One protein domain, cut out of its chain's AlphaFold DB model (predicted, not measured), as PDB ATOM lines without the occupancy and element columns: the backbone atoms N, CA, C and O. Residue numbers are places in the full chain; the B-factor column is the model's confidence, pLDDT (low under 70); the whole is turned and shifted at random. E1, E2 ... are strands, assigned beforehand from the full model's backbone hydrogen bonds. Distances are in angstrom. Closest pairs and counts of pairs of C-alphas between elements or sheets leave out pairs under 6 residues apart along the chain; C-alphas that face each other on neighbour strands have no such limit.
ATOM      1  N   ASP A   2     326.254 263.962 286.331       98.12
ATOM      2  CA  ASP A   2     325.936 262.801 287.161       98.12
ATOM      3  C   ASP A   2     325.828 263.217 288.644       98.12
ATOM      4  O   ASP A   2     326.132 264.366 288.973       98.12
ATOM      5  N   ASP A   3     325.359 262.327 289.514       97.75
ATOM      6  CA  ASP A   3     324.904 262.650 290.879       97.75
ATOM      7  C   ASP A   3     325.997 263.156 291.839       97.75
ATOM      8  O   ASP A   3     325.701 263.820 292.829       97.75
ATOM      9  N   HIS A   4     327.269 262.926 291.519       98.06
ATOM     10  CA  HIS A   4     328.407 263.400 292.308       98.06
ATOM     11  C   HIS A   4     328.613 264.929 292.265       98.06
ATOM     12  O   HIS A   4     329.471 265.456 292.979       98.06
ATOM     13  N   ILE A   5     327.866 265.661 291.430       98.50
ATOM     14  CA  ILE A   5     327.923 267.127 291.352       98.50
ATOM     15  C   ILE A   5     326.992 267.753 292.396       98.50
ATOM     16  O   ILE A   5     325.776 267.751 292.230       98.50
ATOM     17  N   TYR A   6     327.573 268.370 293.429       98.06
ATOM     18  CA  TYR A   6     326.826 268.994 294.533       98.06
ATOM     19  C   TYR A   6     326.539 270.498 294.351       98.06
ATOM     20  O   TYR A   6     325.858 271.104 295.176       98.06
ATOM     21  N   GLY A   7     327.051 271.117 293.284       98.25
ATOM     22  CA  GLY A   7     326.908 272.549 293.009       98.25
ATOM     23  C   GLY A   7     328.232 273.309 293.101       98.25
ATOM     24  O   GLY A   7     329.297 272.764 292.819       98.25
ATOM     25  N   TRP A   8     328.151 274.594 293.441       98.62
ATOM     26  CA  TRP A   8     329.304 275.494 293.495       98.62
ATOM     27  C   TRP A   8     329.833 275.643 294.919       98.62
ATOM     28  O   TRP A   8     329.082 275.517 295.884       98.62
ATOM     29  N   ASP A   9     331.111 275.990 295.047       98.62
ATOM     30  CA  ASP A   9     331.755 276.159 296.348       98.62
ATOM     31  C   ASP A   9     332.628 277.416 296.391       98.62
ATOM     32  O   ASP A   9     332.983 278.008 295.367       98.62
ATOM     33  N   LYS A  10     332.954 277.838 297.607       98.56
ATOM     34  CA  LYS A  10     333.853 278.956 297.877       98.56
ATOM     35  C   LYS A  10     335.305 278.502 297.831       98.56
ATOM     36  O   LYS A  10     335.646 277.375 298.185       98.56
ATOM     37  N   MET A  11     336.191 279.433 297.512       98.75
ATOM     38  CA  MET A  11     337.633 279.217 297.593       98.75
ATOM     39  C   MET A  11     338.257 280.251 298.519       98.75
ATOM     40  O   MET A  11     337.825 281.402 298.550       98.75
ATOM     41  N   SER A  12     339.267 279.859 299.296       98.56
ATOM     42  CA  SER A  12     340.024 280.821 300.097       98.56
ATOM     43  C   SER A  12     341.298 281.278 299.402       98.56
ATOM     44  O   SER A  12     341.960 280.478 298.746       98.56
ATOM     45  N   GLY A  13     341.685 282.525 299.649       98.44
ATOM     46  CA  GLY A  13     342.992 283.076 299.297       98.44
ATOM     47  C   GLY A  13     343.575 283.904 300.437       98.44
ATOM     48  O   GLY A  13     343.133 283.804 301.587       98.44
ATOM     49  N   LYS A  14     344.565 284.732 300.106       98.62
ATOM     50  CA  LYS A  14     345.117 285.750 301.001       98.62
ATOM     51  C   LYS A  14     344.754 287.137 300.490       98.62
ATOM     52  O   LYS A  14     344.850 287.383 299.289       98.62
ATOM     53  N   ASP A  15     344.315 288.015 301.379       98.12
ATOM     54  CA  ASP A  15     344.067 289.413 301.040       98.12
ATOM     55  C   ASP A  15     345.373 290.230 300.996       98.12
ATOM     56  O   ASP A  15     346.474 289.714 301.202       98.12
ATOM     57  N   LYS A  16     345.256 291.539 300.742       97.88
ATOM     58  CA  LYS A  16     346.403 292.463 300.707       97.88
ATOM     59  C   LYS A  16     347.118 292.636 302.060       97.88
ATOM     60  O   LYS A  16     348.179 293.251 302.088       97.88
ATOM     61  N   GLN A  17     346.549 292.160 303.168       98.31
ATOM     62  CA  GLN A  17     347.177 292.131 304.496       98.31
ATOM     63  C   GLN A  17     347.830 290.765 304.783       98.31
ATOM     64  O   GLN A  17     348.538 290.634 305.776       98.31
ATOM     65  N   GLY A  18     347.644 289.764 303.914       98.12
ATOM     66  CA  GLY A  18     348.108 288.393 304.131       98.12
ATOM     67  C   GLY A  18     347.134 287.539 304.948       98.12
ATOM     68  O   GLY A  18     347.449 286.385 305.272       98.12
ATOM     69  N   GLU A  19     345.942 288.054 305.246       98.62
ATOM     70  CA  GLU A  19     344.912 287.353 306.004       98.62
ATOM     71  C   GLU A  19     344.068 286.456 305.108       98.62
ATOM     72  O   GLU A  19     343.969 286.649 303.896       98.62
ATOM     73  N   LYS A  20     343.487 285.405 305.693       98.50
ATOM     74  CA  LYS A  20     342.631 284.490 304.932       98.50
ATOM     75  C   LYS A  20     341.329 285.199 304.554       98.50
ATOM     76  O   LYS A  20     340.578 285.610 305.432       98.50
ATOM     77  N   ILE A  21     341.017 285.219 303.263       98.69
ATOM     78  CA  ILE A  21     339.738 285.699 302.727       98.69
ATOM     79  C   ILE A  21     339.032 284.582 301.954       98.69
ATOM     80  O   ILE A  21     339.688 283.675 301.437       98.69
ATOM     81  N   TRP A  22     337.701 284.633 301.895       98.69
ATOM     82  CA  TRP A  22     336.867 283.716 301.120       98.69
ATOM     83  C   TRP A  22     336.263 284.424 299.907       98.69
ATOM     84  O   TRP A  22     335.725 285.519 300.035       98.69
ATOM     85  N   PHE A  23     336.310 283.761 298.757       98.75
ATOM     86  CA  PHE A  23     335.615 284.143 297.534       98.75
ATOM     87  C   PHE A  23     334.438 283.196 297.350       98.75
ATOM     88  O   PHE A  23     334.633 281.985 297.223       98.75
ATOM     89  N   TYR A  24     333.225 283.736 297.397       98.62
ATOM     90  CA  TYR A  24     332.008 282.940 297.365       98.62
ATOM     91  C   TYR A  24     331.472 282.769 295.933       98.62
ATOM     92  O   TYR A  24     331.669 283.641 295.079       98.62
ATOM     93  N   PRO A  25     330.763 281.661 295.644       98.56
ATOM     94  CA  PRO A  25     330.238 281.399 294.307       98.56
ATOM     95  C   PRO A  25     329.174 282.418 293.874       98.56
ATOM     96  O   PRO A  25     329.136 282.787 292.700       98.56
ATOM     97  N   GLN A  26     328.364 282.942 294.802       98.19
ATOM     98  CA  GLN A  26     327.372 283.985 294.510       98.19
ATOM     99  C   GLN A  26     327.995 285.300 294.015       98.19
ATOM    100  O   GLN A  26     327.408 285.964 293.162       98.19
ATOM    101  N   ASP A  27     329.213 285.620 294.453       98.44
ATOM    102  CA  ASP A  27     329.949 286.810 294.006       98.44
ATOM    103  C   ASP A  27     330.733 286.550 292.705       98.44
ATOM    104  O   ASP A  27     331.277 287.463 292.086       98.44
ATOM    105  N   SER A  28     330.784 285.288 292.271       98.44
ATOM    106  CA  SER A  28     331.453 284.836 291.051       98.44
ATOM    107  C   SER A  28     330.480 284.766 289.870       98.44
ATOM    108  O   SER A  28     329.263 284.817 290.038       98.44
ATOM    109  N   ARG A  29     330.996 284.606 288.647       98.44
ATOM    110  CA  ARG A  29     330.184 284.497 287.416       98.44
ATOM    111  C   ARG A  29     329.855 283.039 287.066       98.44
ATOM    112  O   ARG A  29     330.103 282.602 285.947       98.44
ATOM    113  N   PHE A  30     329.339 282.283 288.035       98.69
ATOM    114  CA  PHE A  30     328.937 280.885 287.844       98.69
ATOM    115  C   PHE A  30     327.449 280.782 287.517       98.69
ATOM    116  O   PHE A  30     326.609 281.227 288.306       98.69
ATOM    117  N   PHE A  31     327.160 280.199 286.352       98.62
ATOM    118  CA  PHE A  31     325.822 280.024 285.799       98.62
ATOM    119  C   PHE A  31     325.721 278.702 285.040       98.62
ATOM    120  O   PHE A  31     326.723 278.167 284.569       98.62
ATOM    121  N   GLU A  32     324.496 278.224 284.872       98.75
ATOM    122  CA  GLU A  32     324.166 277.046 284.076       98.75
ATOM    123  C   GLU A  32     323.086 277.372 283.039       98.75
ATOM    124  O   GLU A  32     322.363 278.366 283.157       98.75
ATOM    125  N   ALA A  33     322.979 276.540 282.003       98.50
ATOM    126  CA  ALA A  33     321.907 276.613 281.020       98.50
ATOM    127  C   ALA A  33     321.564 275.207 280.525       98.50
ATOM    128  O   ALA A  33     322.432 274.506 280.009       98.50
ATOM    129  N   ASN A  34     320.295 274.810 280.660       97.88
ATOM    130  CA  ASN A  34     319.776 273.521 280.189       97.88
ATOM    131  C   ASN A  34     320.588 272.295 280.676       97.88
ATOM    132  O   ASN A  34     320.739 271.322 279.932       97.88
ATOM    133  N   SER A  35     321.116 272.333 281.908       98.38
ATOM    134  CA  SER A  35     321.796 271.191 282.540       98.38
ATOM    135  C   SER A  35     320.860 269.973 282.624       98.38
ATOM    136  O   SER A  35     319.675 270.111 282.916       98.38
ATOM    137  N   GLN A  36     321.394 268.770 282.387       98.50
ATOM    138  CA  GLN A  36     320.650 267.500 282.429       98.50
ATOM    139  C   GLN A  36     321.385 266.451 283.275       98.50
ATOM    140  O   GLN A  36     322.599 266.555 283.471       98.50
ATOM    141  N   GLY A  37     320.672 265.406 283.701       98.38
ATOM    142  CA  GLY A  37     321.196 264.294 284.506       98.38
ATOM    143  C   GLY A  37     320.916 264.441 286.009       98.38
ATOM    144  O   GLY A  37     320.406 265.477 286.430       98.38
ATOM    145  N   PRO A  38     321.215 263.411 286.819       98.31
ATOM    146  CA  PRO A  38     320.815 263.362 288.228       98.31
ATOM    147  C   PRO A  38     321.480 264.430 289.110       98.31
ATOM    148  O   PRO A  38     320.900 264.818 290.115       98.31
ATOM    149  N   GLY A  39     322.642 264.961 288.721       98.38
ATOM    150  CA  GLY A  39     323.286 266.090 289.403       98.38
ATOM    151  C   GLY A  39     322.870 267.466 288.877       98.38
ATOM    152  O   GLY A  39     323.551 268.452 289.155       98.38
ATOM    153  N   ALA A  40     321.832 267.570 288.042       98.38
ATOM    154  CA  ALA A  40     321.319 268.845 287.540       98.38
ATOM    155  C   ALA A  40     320.133 269.322 288.394       98.38
ATOM    156  O   ALA A  40     318.993 268.921 288.179       98.38
ATOM    157  N   GLU A  41     320.412 270.206 289.349       97.88
ATOM    158  CA  GLU A  41     319.411 270.840 290.207       97.88
ATOM    159  C   GLU A  41     319.261 272.329 289.878       97.88
ATOM    160  O   GLU A  41     320.225 272.988 289.486       97.88
ATOM    161  N   ILE A  42     318.062 272.878 290.092       98.06
ATOM    162  CA  ILE A  42     317.772 274.311 289.950       98.06
ATOM    163  C   ILE A  42     317.410 274.870 291.327       98.06
ATOM    164  O   ILE A  42     316.393 274.496 291.908       98.06
ATOM    165  N   ASN A  43     318.244 275.771 291.845       97.88
ATOM    166  CA  ASN A  43     318.062 276.437 293.137       97.88
ATOM    167  C   ASN A  43     318.833 277.776 293.172       97.88
ATOM    168  O   ASN A  43     319.551 278.109 292.229       97.88
ATOM    169  N   GLU A  44     318.701 278.553 294.254       97.00
ATOM    170  CA  GLU A  44     319.360 279.867 294.397       97.00
ATOM    171  C   GLU A  44     320.895 279.791 294.326       97.00
ATOM    172  O   GLU A  44     321.543 280.709 293.821       97.00
ATOM    173  N   GLY A  45     321.478 278.675 294.773       97.50
ATOM    174  CA  GLY A  45     322.911 278.411 294.677       97.50
ATOM    175  C   GLY A  45     323.380 278.079 293.260       97.50
ATOM    176  O   GLY A  45     324.575 278.146 293.001       97.50
ATOM    177  N   ARG A  46     322.470 277.762 292.329       98.44
ATOM    178  CA  ARG A  46     322.734 277.297 290.956       98.44
ATOM    179  C   ARG A  46     322.016 278.169 289.926       98.44
ATOM    180  O   ARG A  46     321.061 277.753 289.267       98.44
ATOM    181  N   ARG A  47     322.472 279.420 289.812       98.56
ATOM    182  CA  ARG A  47     321.864 280.449 288.950       98.56
ATOM    183  C   ARG A  47     321.782 279.994 287.490       98.56
ATOM    184  O   ARG A  47     322.776 279.563 286.909       98.56
ATOM    185  N   GLN A  48     320.606 280.157 286.891       98.69
ATOM    186  CA  GLN A  48     320.337 279.783 285.502       98.69
ATOM    187  C   GLN A  48     320.390 281.006 284.581       98.69
ATOM    188  O   GLN A  48     319.930 282.089 284.949       98.69
ATOM    189  N   LEU A  49     320.923 280.831 283.372       98.62
ATOM    190  CA  LEU A  49     320.833 281.836 282.315       98.62
ATOM    191  C   LEU A  49     319.417 281.870 281.734       98.62
ATOM    192  O   LEU A  49     318.809 280.838 281.455       98.62
ATOM    193  N   SER A  50     318.914 283.075 281.472       98.31
ATOM    194  CA  SER A  50     317.734 283.255 280.626       98.31
ATOM    195  C   SER A  50     318.059 282.967 279.157       98.31
ATOM    196  O   SER A  50     319.212 283.054 278.726       98.31
ATOM    197  N   ALA A  51     317.026 282.712 278.350       97.44
ATOM    198  CA  ALA A  51     317.183 282.515 276.908       97.44
ATOM    199  C   ALA A  51     317.878 283.705 276.218       97.44
ATOM    200  O   ALA A  51     318.682 283.500 275.313       97.44
TER     201      ALA A  51
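AT A GLANCE: This is residues 2 to 51 of the 69 residues of a protein of Yersinia pseudotuberculosis (UniProt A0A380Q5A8). With little regular structure, this is a small two-stranded hairpin, E1 and E2, whose turn makes one end of the long axis, and a winding loop of residues 24 to 51 that makes the other end. Of the 50 printed residues only 8 are in named elements, E1 then E2, an antiparallel sheet with no named helix; the class is all strand. The whole is loose and flat, with a radius of gyration of the C-alphas of 14.0 A and spans of 42 by 26 by 12 A.

HOW THE PARTS SIT: Look at E1, residues 11 to 14, and E2, residues 20 to 23: they form a hairpin with a tight link, antiparallel at 140 degrees between directions. The C-alphas of Ser 12 and Trp 22 face each other at 4.4 A. Within hydrogen-bond range you find N 13 and O 21, 2.9 A, and N 23 and O 11, 2.8 A.

IN THESE COORDINATES: Find C-alpha 11 at (337.633, 279.217, 297.593); from there E1 runs 10.5 A to C-alpha 14. E2 runs 10.2 A and ends at C-alpha 23, at (335.615, 284.143, 297.534).

THE WHOLE: The C-alphas farthest apart, of Gln 17 and Gly 37, are 43.0 A apart. The printed part has no cut, and no printed residue is under 70 in pLDDT.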